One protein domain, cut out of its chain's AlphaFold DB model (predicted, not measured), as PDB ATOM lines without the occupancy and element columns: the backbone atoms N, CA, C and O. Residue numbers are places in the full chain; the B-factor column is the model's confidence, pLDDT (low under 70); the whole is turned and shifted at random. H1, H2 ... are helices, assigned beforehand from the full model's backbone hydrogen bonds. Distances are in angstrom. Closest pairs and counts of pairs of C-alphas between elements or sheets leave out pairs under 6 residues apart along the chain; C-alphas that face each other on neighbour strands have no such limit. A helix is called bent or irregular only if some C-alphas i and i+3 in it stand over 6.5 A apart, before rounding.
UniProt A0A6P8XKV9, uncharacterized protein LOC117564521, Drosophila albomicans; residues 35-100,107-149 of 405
ATOM      1  N   ASP A  35     141.040 128.054 116.589       66.25
ATOM      2  CA  ASP A  35     140.887 129.485 116.863       66.25
ATOM      3  C   ASP A  35     140.972 129.816 118.369       66.25
ATOM      4  O   ASP A  35     140.547 130.889 118.793       66.25
ATOM      5  N   TYR A  36     141.569 128.926 119.183       75.50
ATOM      6  CA  TYR A  36     141.670 129.084 120.643       75.50
ATOM      7  C   TYR A  36     142.143 130.481 121.066       75.50
ATOM      8  O   TYR A  36     141.532 131.114 121.922       75.50
ATOM      9  N   GLN A  37     143.230 130.977 120.464       77.31
ATOM     10  CA  GLN A  37     143.799 132.281 120.815       77.31
ATOM     11  C   GLN A  37     142.834 133.433 120.509       77.31
ATOM     12  O   GLN A  37     142.690 134.339 121.327       77.31
ATOM     13  N   LEU A  38     142.146 133.388 119.364       74.88
ATOM     14  CA  LEU A  38     141.183 134.416 118.972       74.88
ATOM     15  C   LEU A  38     139.950 134.404 119.874       74.88
ATOM     16  O   LEU A  38     139.519 135.465 120.320       74.88
ATOM     17  N   GLU A  39     139.397 133.226 120.164       75.50
ATOM     18  CA  GLU A  39     138.258 133.074 121.076       75.50
ATOM     19  C   GLU A  39     138.610 133.547 122.487       75.50
ATOM     20  O   GLU A  39     137.857 134.302 123.100       75.50
ATOM     21  N   PHE A  40     139.794 133.177 122.973       79.94
ATOM     22  CA  PHE A  40     140.296 133.598 124.274       79.94
ATOM     23  C   PHE A  40     140.473 135.121 124.359       79.94
ATOM     24  O   PHE A  40     140.018 135.744 125.318       79.94
ATOM     25  N   LEU A  41     141.081 135.741 123.344       82.62
ATOM     26  CA  LEU A  41     141.280 137.192 123.300       82.62
ATOM     27  C   LEU A  41     139.959 137.959 123.180       82.62
ATOM     28  O   LEU A  41     139.815 139.001 123.818       82.62
ATOM     29  N   ARG A  42     138.983 137.444 122.417       80.19
ATOM     30  CA  ARG A  42     137.628 138.016 122.361       80.19
ATOM     31  C   ARG A  42     136.946 137.955 123.723       80.19
ATOM     32  O   ARG A  42     136.504 138.987 124.206       80.19
ATOM     33  N   ALA A  43     136.956 136.797 124.381       79.56
ATOM     34  CA  ALA A  43     136.342 136.644 125.697       79.56
ATOM     35  C   ALA A  43     136.954 137.592 126.745       79.56
ATOM     36  O   ALA A  43     136.234 138.165 127.562       79.56
ATOM     37  N   ILE A  44     138.277 137.800 126.709       85.06
ATOM     38  CA  ILE A  44     138.943 138.778 127.583       85.06
ATOM     39  C   ILE A  44     138.518 140.206 127.239       85.06
ATOM     40  O   ILE A  44     138.259 140.988 128.154       85.06
ATOM     41  N   ALA A  45     138.462 140.558 125.953       82.69
ATOM     42  CA  ALA A  45     138.038 141.883 125.513       82.69
ATOM     43  C   ALA A  45     136.599 142.190 125.940       82.69
ATOM     44  O   ALA A  45     136.368 143.237 126.540       82.69
ATOM     45  N   ASP A  46     135.680 141.248 125.736       81.38
ATOM     46  CA  ASP A  46     134.272 141.391 126.108       81.38
ATOM     47  C   ASP A  46     134.116 141.553 127.626       81.38
ATOM     48  O   ASP A  46     133.410 142.445 128.097       81.38
ATOM     49  N   LEU A  47     134.828 140.741 128.417       85.69
ATOM     50  CA  LEU A  47     134.809 140.846 129.876       85.69
ATOM     51  C   LEU A  47     135.389 142.184 130.362       85.69
ATOM     52  O   LEU A  47     134.845 142.805 131.279       85.69
ATOM     53  N   ALA A  48     136.498 142.628 129.767       85.88
ATOM     54  CA  ALA A  48     137.126 143.901 130.100       85.88
ATOM     55  C   ALA A  48     136.207 145.083 129.760       85.88
ATOM     56  O   ALA A  48     136.077 145.999 130.574       85.88
ATOM     57  N   GLU A  49     135.545 145.047 128.601       86.06
ATOM     58  CA  GLU A  49     134.593 146.067 128.163       86.06
ATOM     59  C   GLU A  49     133.367 146.120 129.081       86.06
ATOM     60  O   GLU A  49     133.061 147.189 129.606       86.06
ATOM     61  N   GLN A  50     132.743 144.978 129.388       86.81
ATOM     62  CA  GLN A  50     131.614 144.902 130.326       86.81
ATOM     63  C   GLN A  50     131.986 145.440 131.713       86.81
ATOM     64  O   GLN A  50     131.235 146.203 132.328       86.81
ATOM     65  N   ARG A  51     133.167 145.075 132.229       88.38
ATOM     66  CA  ARG A  51     133.611 145.546 133.546       88.38
ATOM     67  C   ARG A  51     133.914 147.044 133.551       88.38
ATOM     68  O   ARG A  51     133.619 147.718 134.545       88.38
ATOM     69  N   ALA A  52     134.502 147.560 132.472       89.44
ATOM     70  CA  ALA A  52     134.728 148.986 132.289       89.44
ATOM     71  C   ALA A  52     133.400 149.747 132.194       89.44
ATOM     72  O   ALA A  52     133.260 150.785 132.832       89.44
ATOM     73  N   GLU A  53     132.416 149.209 131.471       90.19
ATOM     74  CA  GLU A  53     131.086 149.804 131.331       90.19
ATOM     75  C   GLU A  53     130.411 149.985 132.689       90.19
ATOM     76  O   GLU A  53     129.984 151.092 133.016       90.19
ATOM     77  N   LEU A  54     130.383 148.923 133.504       90.19
ATOM     78  CA  LEU A  54     129.841 148.967 134.863       90.19
ATOM     79  C   LEU A  54     130.533 150.045 135.703       90.19
ATOM     80  O   LEU A  54     129.869 150.900 136.276       90.19
ATOM     81  N   SER A  55     131.868 150.062 135.700       90.69
ATOM     82  CA  SER A  55     132.645 151.013 136.506       90.69
ATOM     83  C   SER A  55     132.429 152.470 136.069       90.69
ATOM     84  O   SER A  55     132.381 153.369 136.903       90.69
ATOM     85  N   LEU A  56     132.294 152.719 134.762       92.12
ATOM     86  CA  LEU A  56     132.003 154.053 134.232       92.12
ATOM     87  C   LEU A  56     130.562 154.476 134.534       92.12
ATOM     88  O   LEU A  56     130.338 155.640 134.843       92.12
ATOM     89  N   ASN A  57     129.598 153.556 134.469       92.69
ATOM     90  CA  ASN A  57     128.211 153.834 134.842       92.69
ATOM     91  C   ASN A  57     128.082 154.177 136.331       92.69
ATOM     92  O   ASN A  57     127.384 155.134 136.660       92.69
ATOM     93  N   ASP A  58     128.787 153.452 137.203       92.12
ATOM     94  CA  ASP A  58     128.841 153.738 138.641       92.12
ATOM     95  C   ASP A  58     129.446 155.123 138.909       92.12
ATOM     96  O   ASP A  58     128.941 155.880 139.735       92.12
ATOM     97  N   TYR A  59     130.499 155.497 138.176       91.19
ATOM     98  CA  TYR A  59     131.096 156.828 138.292       91.19
ATOM     99  C   TYR A  59     130.165 157.936 137.769       91.19
ATOM    100  O   TYR A  59     130.026 158.971 138.409       91.19
ATOM    101  N   LEU A  60     129.478 157.722 136.641       91.69
ATOM    102  CA  LEU A  60     128.485 158.672 136.120       91.69
ATOM    103  C   LEU A  60     127.303 158.866 137.084       91.69
ATOM    104  O   LEU A  60     126.802 159.979 137.196       91.69
ATOM    105  N   LEU A  61     126.884 157.810 137.791       91.88
ATOM    106  CA  LEU A  61     125.892 157.886 138.871       91.88
ATOM    107  C   LEU A  61     126.384 158.764 140.029       91.88
ATOM    108  O   LEU A  61     125.659 159.643 140.475       91.88
ATOM    109  N   GLN A  62     127.632 158.582 140.467       89.81
ATOM    110  CA  GLN A  62     128.222 159.418 141.520       89.81
ATOM    111  C   GLN A  62     128.287 160.899 141.128       89.81
ATOM    112  O   GLN A  62     128.074 161.760 141.975       89.81
ATOM    113  N   LEU A  63     128.560 161.198 139.852       87.62
ATOM    114  CA  LEU A  63     128.528 162.570 139.340       87.62
ATOM    115  C   LEU A  63     127.108 163.149 139.313       87.62
ATOM    116  O   LEU A  63     126.948 164.341 139.535       87.62
ATOM    117  N   GLU A  64     126.088 162.332 139.044       87.25
ATOM    118  CA  GLU A  64     124.680 162.757 139.064       87.25
ATOM    119  C   GLU A  64     124.211 163.121 140.483       87.25
ATOM    120  O   GLU A  64     123.442 164.068 140.651       87.25
ATOM    121  N   ASP A  65     124.722 162.414 141.493       86.25
ATOM    122  CA  ASP A  65     124.432 162.660 142.910       86.25
ATOM    123  C   ASP A  65     125.201 163.869 143.492       86.25
ATOM    124  O   ASP A  65     124.862 164.367 144.572       86.25
ATOM    125  N   ASP A  66     126.226 164.369 142.795       83.25
ATOM    126  CA  ASP A  66     126.988 165.555 143.191       83.25
ATOM    127  C   ASP A  66     126.331 166.833 142.641       83.25
ATOM    128  O   ASP A  66     126.248 167.076 141.434       83.25
ATOM    129  N   GLY A  67     125.906 167.711 143.557       79.50
ATOM    130  CA  GLY A  67     125.256 168.982 143.230       79.50
ATOM    131  C   GLY A  67     126.088 169.913 142.337       79.50
ATOM    132  O   GLY A  67     125.522 170.789 141.682       79.50
ATOM    133  N   SER A  68     127.404 169.703 142.250       81.62
ATOM    134  CA  SER A  68     128.310 170.429 141.350       81.62
ATOM    135  C   SER A  68     128.010 170.179 139.867       81.62
ATOM    136  O   SER A  68     128.331 171.021 139.027       81.62
ATOM    137  N   TYR A  69     127.365 169.055 139.537       82.94
ATOM    138  CA  TYR A  69     127.052 168.651 138.163       82.94
ATOM    139  C   TYR A  69     125.551 168.666 137.843       82.94
ATOM    140  O   TYR A  69     125.140 168.142 136.809       82.94
ATOM    141  N   ALA A  70     124.728 169.334 138.657       82.75
ATOM    142  CA  ALA A  70     123.273 169.404 138.471       82.75
ATOM    143  C   ALA A  70     122.827 169.967 137.101       82.75
ATOM    144  O   ALA A  70     121.721 169.693 136.647       82.75
ATOM    145  N   ASN A  71     123.685 170.726 136.412       87.69
ATOM    146  CA  ASN A  71     123.406 171.242 135.066       87.69
ATOM    147  C   ASN A  71     123.636 170.207 133.945       87.69
ATOM    148  O   ASN A  71     123.322 170.492 132.792       87.69
ATOM    149  N   TYR A  72     124.184 169.029 134.266       87.75
ATOM    150  CA  TYR A  72     124.577 167.993 133.306       87.75
ATOM    151  C   TYR A  72     123.708 166.726 133.379       87.75
ATOM    152  O   TYR A  72     124.018 165.736 132.715       87.75
ATOM    153  N   THR A  73     122.609 166.725 134.144       86.88
ATOM    154  CA  THR A  73     121.774 165.534 134.412       86.88
ATOM    155  C   THR A  73     121.324 164.812 133.136       86.88
ATOM    156  O   THR A  73     121.429 163.591 133.036       86.88
ATOM    157  N   GLU A  74     120.885 165.549 132.112       89.25
ATOM    158  CA  GLU A  74     120.449 164.962 130.836       89.25
ATOM    159  C   GLU A  74     121.612 164.314 130.061       89.25
ATOM    160  O   GLU A  74     121.464 163.230 129.484       89.25
ATOM    161  N   GLN A  75     122.793 164.938 130.080       90.75
ATOM    162  CA  GLN A  75     123.985 164.423 129.403       90.75
ATOM    163  C   GLN A  75     124.535 163.194 130.133       90.75
ATOM    164  O   GLN A  75     124.875 162.206 129.480       90.75
ATOM    165  N   LEU A  76     124.548 163.211 131.470       91.19
ATOM    166  CA  LEU A  76     124.912 162.071 132.317       91.19
ATOM    167  C   LEU A  76     123.980 160.878 132.068       91.19
ATOM    168  O   LEU A  76     124.451 159.765 131.820       91.19
ATOM    169  N   HIS A  77     122.666 161.114 132.025       89.62
ATOM    170  CA  HIS A  77     121.680 160.080 131.715       89.62
ATOM    171  C   HIS A  77     121.877 159.499 130.302       89.62
ATOM    172  O   HIS A  77     121.860 158.281 130.102       89.62
ATOM    173  N   THR A  78     122.101 160.365 129.311       91.06
ATOM    174  CA  THR A  78     122.349 159.971 127.915       91.06
ATOM    175  C   THR A  78     123.634 159.156 127.765       91.06
ATOM    176  O   THR A  78     123.649 158.126 127.089       91.06
ATOM    177  N   ALA A  79     124.717 159.557 128.433       90.06
ATOM    178  CA  ALA A  79     125.967 158.805 128.426       90.06
ATOM    179  C   ALA A  79     125.823 157.449 129.132       90.06
ATOM    180  O   ALA A  79     126.347 156.441 128.649       90.06
ATOM    181  N   ARG A  80     125.077 157.380 130.241       91.19
ATOM    182  CA  ARG A  80     124.823 156.127 130.968       91.19
ATOM    183  C   ARG A  80     123.996 155.132 130.149       91.19
ATOM    184  O   ARG A  80     124.297 153.944 130.179       91.19
ATOM    185  N   SER A  81     123.011 155.597 129.381       89.25
ATOM    186  CA  SER A  81     122.186 154.727 128.526       89.25
ATOM    187  C   SER A  81     122.893 154.255 127.248       89.25
ATOM    188  O   SER A  81     122.462 153.283 126.623       89.25
ATOM    189  N   ALA A  82     124.005 154.891 126.864       87.38
ATOM    190  CA  ALA A  82     124.815 154.446 125.740       87.38
ATOM    191  C   ALA A  82     125.471 153.084 126.030       87.38
ATOM    192  O   ALA A  82     126.147 152.918 127.041       87.38
ATOM    193  N   ARG A  83     125.333 152.134 125.095       81.38
ATOM    194  CA  ARG A  83     125.975 150.804 125.177       81.38
ATOM    195  C   ARG A  83     127.486 150.829 124.931       81.38
ATOM    196  O   ARG A  83     128.184 149.901 125.298       81.38
ATOM    197  N   LYS A  84     127.994 151.859 124.250       80.94
ATOM    198  CA  LYS A  84     129.427 152.002 123.965       80.94
ATOM    199  C   LYS A  84     130.120 152.712 125.129       80.94
ATOM    200  O   LYS A  84     129.551 153.631 125.717       80.94
ATOM    201  N   LEU A  85     131.379 152.365 125.396       85.19
ATOM    202  CA  LEU A  85     132.196 153.067 126.396       85.19
ATOM    203  C   LEU A  85     132.536 154.505 125.981       85.19
ATOM    204  O   LEU A  85     132.675 155.384 126.827       85.19
ATOM    205  N   GLN A  86     132.674 154.757 124.677       84.44
ATOM    206  CA  GLN A  86     133.232 156.004 124.155       84.44
ATOM    207  C   GLN A  86     132.434 157.265 124.544       84.44
ATOM    208  O   GLN A  86     133.062 158.204 125.032       84.44
ATOM    209  N   PRO A  87     131.086 157.297 124.463       84.94
ATOM    210  CA  PRO A  87     130.297 158.421 124.976       84.94
ATOM    211  C   PRO A  87     130.484 158.668 126.481       84.94
ATOM    212  O   PRO A  87     130.546 159.818 126.905       84.94
ATOM    213  N   LYS A  88     130.635 157.600 127.282       91.50
ATOM    214  CA  LYS A  88     130.870 157.692 128.735       91.50
ATOM    215  C   LYS A  88     132.223 158.334 129.026       91.50
ATOM    216  O   LYS A  88     132.308 159.294 129.783       91.50
ATOM    217  N   VAL A  89     133.278 157.827 128.383       88.88
ATOM    218  CA  VAL A  89     134.648 158.342 128.528       88.88
ATOM    219  C   VAL A  89     134.736 159.799 128.082       88.88
ATOM    220  O   VAL A  89     135.381 160.601 128.754       88.88
ATOM    221  N   LEU A  90     134.101 160.141 126.959       87.31
ATOM    222  CA  LEU A  90     134.133 161.489 126.400       87.31
ATOM    223  C   LEU A  90     133.448 162.495 127.325       87.31
ATOM    224  O   LEU A  90     134.046 163.525 127.623       87.31
ATOM    225  N   LEU A  91     132.256 162.173 127.838       90.00
ATOM    226  CA  LEU A  91     131.568 163.045 128.787       90.00
ATOM    227  C   LEU A  91     132.392 163.239 130.066       90.00
ATOM    228  O   LEU A  91     132.563 164.369 130.508       90.00
ATOM    229  N   ILE A  92     132.957 162.167 130.633       89.50
ATOM    230  CA  ILE A  92     133.787 162.283 131.841       89.50
ATOM    231  C   ILE A  92     134.992 163.192 131.583       89.50
ATOM    232  O   ILE A  92     135.277 164.054 132.407       89.50
ATOM    233  N   LYS A  93     135.680 163.051 130.443       86.88
ATOM    234  CA  LYS A  93     136.788 163.951 130.083       86.88
ATOM    235  C   LYS A  93     136.332 165.407 129.990       86.88
ATOM    236  O   LYS A  93     136.961 166.256 130.600       86.88
ATOM    237  N   GLN A  94     135.215 165.678 129.315       87.06
ATOM    238  CA  GLN A  94     134.668 167.035 129.198       87.06
ATOM    239  C   GLN A  94     134.324 167.652 130.558       87.06
ATOM    240  O   GLN A  94     134.584 168.830 130.782       87.06
ATOM    241  N   LEU A  95     133.751 166.860 131.469       86.06
ATOM    242  CA  LEU A  95     133.417 167.308 132.822       86.06
ATOM    243  C   LEU A  95     134.662 167.561 133.671       86.06
ATOM    244  O   LEU A  95     134.668 168.497 134.465       86.06
ATOM    245  N   LEU A  96     135.705 166.746 133.495       82.69
ATOM    246  CA  LEU A  96     137.001 166.989 134.115       82.69
ATOM    247  C   LEU A  96     137.597 168.295 133.576       82.69
ATOM    248  O   LEU A  96     137.872 169.178 134.371       82.69
ATOM    249  N   ASP A  97     137.686 168.468 132.256       81.44
ATOM    250  CA  ASP A  97     138.279 169.653 131.618       81.44
ATOM    251  C   ASP A  97     137.532 170.966 131.940       81.44
ATOM    252  O   ASP A  97     138.119 172.049 131.903       81.44
ATOM    253  N   ALA A  98     136.235 170.896 132.260       78.69
ATOM    254  CA  ALA A  98     135.415 172.053 132.616       78.69
ATOM    255  C   ALA A  98     135.673 172.591 134.041       78.69
ATOM    256  O   ALA A  98     135.265 173.714 134.357       78.69
ATOM    257  N   GLN A  99     136.329 171.824 134.917       72.69
ATOM    258  CA  GLN A  99     136.592 172.239 136.296       72.69
ATOM    259  C   GLN A  99     137.872 173.078 136.418       72.69
ATOM    260  O   GLN A  99     138.896 172.811 135.799       72.69
ATOM    261  N   HIS A 100     137.846 174.102 137.278       63.34
ATOM    262  CA  HIS A 100     139.053 174.865 137.609       63.34
ATOM    263  C   HIS A 100     139.957 174.038 138.534       63.34
ATOM    264  O   HIS A 100     139.737 173.974 139.743       63.34
ATOM    265  N   GLN A 107     141.769 163.337 143.117       76.56
ATOM    266  CA  GLN A 107     140.603 162.674 142.531       76.56
ATOM    267  C   GLN A 107     140.600 162.857 141.014       76.56
ATOM    268  O   GLN A 107     140.652 161.852 140.301       76.56
ATOM    269  N   HIS A 108     140.686 164.096 140.520       77.75
ATOM    270  CA  HIS A 108     140.831 164.387 139.088       77.75
ATOM    271  C   HIS A 108     141.978 163.587 138.445       77.75
ATOM    272  O   HIS A 108     141.790 162.881 137.447       77.75
ATOM    273  N   THR A 109     143.161 163.613 139.069       80.31
ATOM    274  CA  THR A 109     144.346 162.895 138.572       80.31
ATOM    275  C   THR A 109     144.118 161.379 138.516       80.31
ATOM    276  O   THR A 109     144.553 160.708 137.576       80.31
ATOM    277  N   SER A 110     143.421 160.813 139.508       85.38
ATOM    278  CA  SER A 110     143.109 159.382 139.551       85.38
ATOM    279  C   SER A 110     142.128 158.957 138.454       85.38
ATOM    280  O   SER A 110     142.363 157.942 137.794       85.38
ATOM    281  N   VAL A 111     141.084 159.753 138.196       86.50
ATOM    282  CA  VAL A 111     140.079 159.471 137.161       86.50
ATOM    283  C   VAL A 111     140.730 159.524 135.784       86.50
ATOM    284  O   VAL A 111     140.614 158.570 135.014       86.50
ATOM    285  N   LEU A 112     141.512 160.569 135.498       84.38
ATOM    286  CA  LEU A 112     142.221 160.697 134.225       84.38
ATOM    287  C   LEU A 112     143.204 159.536 133.998       84.38
ATOM    288  O   LEU A 112     143.239 158.945 132.916       84.38
ATOM    289  N   ARG A 113     143.949 159.127 135.034       86.94
ATOM    290  CA  ARG A 113     144.829 157.949 134.975       86.94
ATOM    291  C   ARG A 113     144.055 156.662 134.675       86.94
ATOM    292  O   ARG A 113     144.552 155.840 133.901       86.94
ATOM    293  N   ASN A 114     142.872 156.480 135.261       88.50
ATOM    294  CA  ASN A 114     142.026 155.311 135.023       88.50
ATOM    295  C   ASN A 114     141.472 155.296 133.590       88.50
ATOM    296  O   ASN A 114     141.528 154.259 132.934       88.50
ATOM    297  N   LEU A 115     141.043 156.442 133.054       87.75
ATOM    298  CA  LEU A 115     140.613 156.552 131.654       87.75
ATOM    299  C   LEU A 115     141.760 156.257 130.676       87.75
ATOM    300  O   LEU A 115     141.581 155.521 129.704       87.75
ATOM    301  N   LEU A 116     142.963 156.771 130.950       86.19
ATOM    302  CA  LEU A 116     144.163 156.453 130.167       86.19
ATOM    303  C   LEU A 116     144.560 154.978 130.280       86.19
ATOM    304  O   LEU A 116     145.135 154.415 129.348       86.19
ATOM    305  N   PHE A 117     144.319 154.345 131.427       88.31
ATOM    306  CA  PHE A 117     144.522 152.909 131.594       88.31
ATOM    307  C   PHE A 117     143.529 152.104 130.750       88.31
ATOM    308  O   PHE A 117     143.966 151.225 130.013       88.31
ATOM    309  N   LEU A 118     142.235 152.439 130.789       87.19
ATOM    310  CA  LEU A 118     141.207 151.779 129.977       87.19
ATOM    311  C   LEU A 118     141.516 151.872 128.479       87.19
ATOM    312  O   LEU A 118     141.439 150.867 127.774       87.19
ATOM    313  N   ASN A 119     141.945 153.048 128.010       83.56
ATOM    314  CA  ASN A 119     142.345 153.229 126.615       83.56
ATOM    315  C   ASN A 119     143.540 152.333 126.239       83.56
ATOM    316  O   ASN A 119     143.499 151.612 125.247       83.56
ATOM    317  N   ARG A 120     144.587 152.313 127.078       85.75
ATOM    318  CA  ARG A 120     145.765 151.456 126.861       85.75
ATOM    319  C   ARG A 120     145.416 149.970 126.867       85.75
ATOM    320  O   ARG A 120     145.931 149.232 126.034       85.75
ATOM    321  N   LEU A 121     144.551 149.533 127.781       85.44
ATOM    322  CA  LEU A 121     144.100 148.145 127.856       85.44
ATOM    323  C   LEU A 121     143.337 147.746 126.588       85.44
ATOM    324  O   LEU A 121     143.636 146.708 126.001       85.44
ATOM    325  N   SER A 122     142.399 148.586 126.141       83.38
ATOM    326  CA  SER A 122     141.645 148.366 124.902       83.38
ATOM    327  C   SER A 122     142.578 148.234 123.693       83.38
ATOM    328  O   SER A 122     142.483 147.267 122.938       83.38
ATOM    329  N   GLN A 123     143.555 149.137 123.568       82.62
ATOM    330  CA  GLN A 123     144.546 149.105 122.493       82.62
ATOM    331  C   GLN A 123     145.422 147.841 122.536       82.62
ATOM    332  O   GLN A 123     145.681 147.234 121.499       82.62
ATOM    333  N   GLN A 124     145.859 147.408 123.723       84.00
ATOM    334  CA  GLN A 124     146.659 146.188 123.878       84.00
ATOM    335  C   GLN A 124     145.877 144.926 123.506       84.00
ATOM    336  O   GLN A 124     146.401 144.073 122.791       84.00
ATOM    337  N   LEU A 125     144.624 144.811 123.953       82.62
ATOM    338  CA  LEU A 125     143.763 143.671 123.622       82.62
ATOM    339  C   LEU A 125     143.459 143.618 122.124       82.62
ATOM    340  O   LEU A 125     143.517 142.547 121.520       82.62
ATOM    341  N   ARG A 126     143.210 144.780 121.511       79.56
ATOM    342  CA  ARG A 126     143.058 144.905 120.061       79.56
ATOM    343  C   ARG A 126     144.310 144.443 119.324       79.56
ATOM    344  O   ARG A 126     144.218 143.553 118.490       79.56
ATOM    345  N   SER A 127     145.470 145.001 119.668       79.62
ATOM    346  CA  SER A 127     146.744 144.661 119.030       79.62
ATOM    347  C   SER A 127     147.057 143.167 119.141       79.62
ATOM    348  O   SER A 127     147.452 142.550 118.154       79.62
ATOM    349  N   ALA A 128     146.811 142.556 120.305       81.06
ATOM    350  CA  ALA A 128     146.985 141.119 120.495       81.06
ATOM    351  C   ALA A 128     146.036 140.294 119.609       81.06
ATOM    352  O   ALA A 128     146.452 139.300 119.010       81.06
ATOM    353  N   ARG A 129     144.767 140.706 119.494       78.88
ATOM    354  CA  ARG A 129     143.778 140.042 118.631       78.88
ATOM    355  C   ARG A 129     144.168 140.133 117.160       78.88
ATOM    356  O   ARG A 129     144.087 139.136 116.448       78.88
ATOM    357  N   ASP A 130     144.598 141.308 116.721       73.38
ATOM    358  CA  ASP A 130     144.956 141.554 115.329       73.38
ATOM    359  C   ASP A 130     146.248 140.802 114.958       73.38
ATOM    360  O   ASP A 130     146.311 140.183 113.895       73.38
ATOM    361  N   ALA A 131     147.225 140.731 115.873       76.12
ATOM    362  CA  ALA A 131     148.415 139.893 115.721       76.12
ATOM    363  C   ALA A 131     148.058 138.400 115.606       76.12
ATOM    364  O   ALA A 131     148.523 137.728 114.688       76.12
ATOM    365  N   SER A 132     147.173 137.888 116.466       78.50
ATOM    366  CA  SER A 132     146.721 136.489 116.397       78.50
ATOM    367  C   SER A 132     145.972 136.185 115.089       78.50
ATOM    368  O   SER A 132     146.215 135.158 114.451       78.50
ATOM    369  N   ALA A 133     145.117 137.102 114.619       74.06
ATOM    370  CA  ALA A 133     144.444 136.966 113.325       74.06
ATOM    371  C   ALA A 133     145.449 136.954 112.158       74.06
ATOM    372  O   ALA A 133     145.316 136.166 111.217       74.06
ATOM    373  N   GLN A 134     146.483 137.796 112.231       73.94
ATOM    374  CA  GLN A 134     147.566 137.832 111.255       73.94
ATOM    375  C   GLN A 134     148.387 136.535 111.252       73.94
ATOM    376  O   GLN A 134     148.659 136.008 110.173       73.94
ATOM    377  N   GLU A 135     148.733 135.983 112.415       76.00
ATOM    378  CA  GLU A 135     149.436 134.698 112.535       76.00
ATOM    379  C   GLU A 135     148.620 133.550 111.926       76.00
ATOM    380  O   GLU A 135     149.126 132.792 111.094       76.00
ATOM    381  N   ILE A 136     147.327 133.449 112.262       75.38
ATOM    382  CA  ILE A 136     146.425 132.435 111.692       75.38
ATOM    383  C   ILE A 136     146.367 132.562 110.173       75.38
ATOM    384  O   ILE A 136     146.425 131.558 109.457       75.38
ATOM    385  N   ARG A 137     146.290 133.790 109.658       73.88
ATOM    386  CA  ARG A 137     146.326 134.022 108.218       73.88
ATOM    387  C   ARG A 137     147.652 133.595 107.601       73.88
ATOM    388  O   ARG A 137     147.627 132.926 106.572       73.88
ATOM    389  N   GLN A 138     148.788 133.968 108.185       74.19
ATOM    390  CA  GLN A 138     150.104 133.568 107.682       74.19
ATOM    391  C   GLN A 138     150.234 132.042 107.647       74.19
ATOM    392  O   GLN A 138     150.694 131.495 106.649       74.19
ATOM    393  N   LEU A 139     149.738 131.340 108.669       76.19
ATOM    394  CA  LEU A 139     149.698 129.877 108.699       76.19
ATOM    395  C   LEU A 139     148.812 129.287 107.596       76.19
ATOM    396  O   LEU A 139     149.210 128.319 106.945       76.19
ATOM    397  N   ARG A 140     147.615 129.846 107.368       75.56
ATOM    398  CA  ARG A 140     146.722 129.411 106.277       75.56
ATOM    399  C   ARG A 140     147.375 129.630 104.921       75.56
ATOM    400  O   ARG A 140     147.440 128.707 104.117       75.56
ATOM    401  N   LEU A 141     147.930 130.817 104.710       72.56
ATOM    402  CA  LEU A 141     148.599 131.188 103.476       72.56
ATOM    403  C   LEU A 141     149.826 130.306 103.214       72.56
ATOM    404  O   LEU A 141     149.974 129.783 102.117       72.56
ATOM    405  N   HIS A 142     150.641 130.042 104.236       75.75
ATOM    406  CA  HIS A 142     151.763 129.111 104.151       75.75
ATOM    407  C   HIS A 142     151.305 127.696 103.772       75.75
ATOM    408  O   HIS A 142     151.868 127.093 102.860       75.75
ATOM    409  N   ARG A 143     150.245 127.169 104.406       75.25
ATOM    410  CA  ARG A 143     149.669 125.860 104.043       75.25
ATOM    411  C   ARG A 143     149.163 125.829 102.604       75.25
ATOM    412  O   ARG A 143     149.340 124.814 101.935       75.25
ATOM    413  N   LEU A 144     148.537 126.905 102.132       72.19
ATOM    414  CA  LEU A 144     148.084 127.022 100.746       72.19
ATOM    415  C   LEU A 144     149.279 127.029  99.785       72.19
ATOM    416  O   LEU A 144     149.309 126.234  98.851       72.19
ATOM    417  N   CYS A 145     150.309 127.830 100.058       74.94
ATOM    418  CA  CYS A 145     151.536 127.863  99.259       74.94
ATOM    419  C   CYS A 145     152.236 126.497  99.202       74.94
ATOM    420  O   CYS A 145     152.581 126.034  98.116       74.94
ATOM    421  N   GLN A 146     152.330 125.779 100.327       74.12
ATOM    422  CA  GLN A 146     152.842 124.406 100.346       74.12
ATOM    423  C   GLN A 146     152.037 123.455  99.452       74.12
ATOM    424  O   GLN A 146     152.606 122.544  98.857       74.12
ATOM    425  N   GLN A 147     150.713 123.618  99.359       69.69
ATOM    426  CA  GLN A 147     149.884 122.784  98.484       69.69
ATOM    427  C   GLN A 147     150.171 123.042  97.001       69.69
ATOM    428  O   GLN A 147     150.110 122.093  96.221       69.69
ATOM    429  N   PHE A 148     150.533 124.274  96.631       65.44
ATOM    430  CA  PHE A 148     150.937 124.635  95.267       65.44
ATOM    431  C   PHE A 148     152.342 124.157  94.898       65.44
ATOM    432  O   PHE A 148     152.601 123.864  93.733       65.44
ATOM    433  N   GLU A 149     153.247 124.072  95.872       62.69
ATOM    434  CA  GLU A 149     154.620 123.602  95.656       62.69
ATOM    435  C   GLU A 149     154.753 122.078  95.635       62.69
ATOM    436  O   GLU A 149     155.815 121.569  95.269       62.69
TER     437      GLU A 149
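This is residues 35 to 100 and 107 to 149 of the 405 residues of the protein "uncharacterized protein LOC117564521" of Drosophila albomicans (UniProt A0A6P8XKV9). What shape do these atoms make? Two long helices, H1 and H4, run side by side and opposite ways, and a short helical hairpin of H2 and H3 packs on the later half of H1. Residues 137 to 149 of H4 stick out as a free arm, and the four helices make an up-and-down bundle, each running against the one before it. How much is printed? The printed part has 109 residues with four named helices, H1 to H4 in order, and no named strand: all helix. It is only just extended, close to loose, with a radius of gyration of the C-alphas of 19.8 A and spans of 72 by 24 by 16 A.

What does the first helix touch? H1, residues 36 to 65, forms a hairpin with H2, residues 67 to 81, at a shallow tilt of 32 degrees; the closest C-alphas, of Asn 57 and Arg 80, are 5.6 A apart. With residues 49 to 60 alone it touches H3, residues 85 to 97, at a steep tilt of 41 degrees, the same way; the closest C-alphas, of Glu 53 and Leu 85, are 6.0 A apart. Where is the last helix? H4, residues 107 to 149, touches H1 with residues 118 to 133 alone, closest at the C-alphas of Leu 41 and Arg 129, 6.0 A, at 18 degrees, a shallow tilt, opposite ways. H4 only just touches H3, with 3 pairs of C-alphas within 8 A, closest at Leu 96 and His 108, 6.8 A; H4 and H2 are apart. Are the backbones even? Every O i to N i+4 pair is within hydrogen-bond range in H1, H3 and H4, but 6 of 11 in H2, which is irregular, with C-alphas 71 and 74 8.1 A apart.

Where does H1 run? From C-alpha 36 at (141.670, 129.084, 120.643) it is 43.8 A long. What follows? H2 is 20.7 A and H3 18.4 A long; H4 is 62.6 A, ending at C-alpha 149, (154.620, 123.602, 95.656).

Is there a cut? Residues 101 to 106 are not printed, and C-alphas 100 and 107 are 13.2 A apart. Where is confidence low? The model's pLDDT is under 70 at residues 35, 100 and 147 to 149.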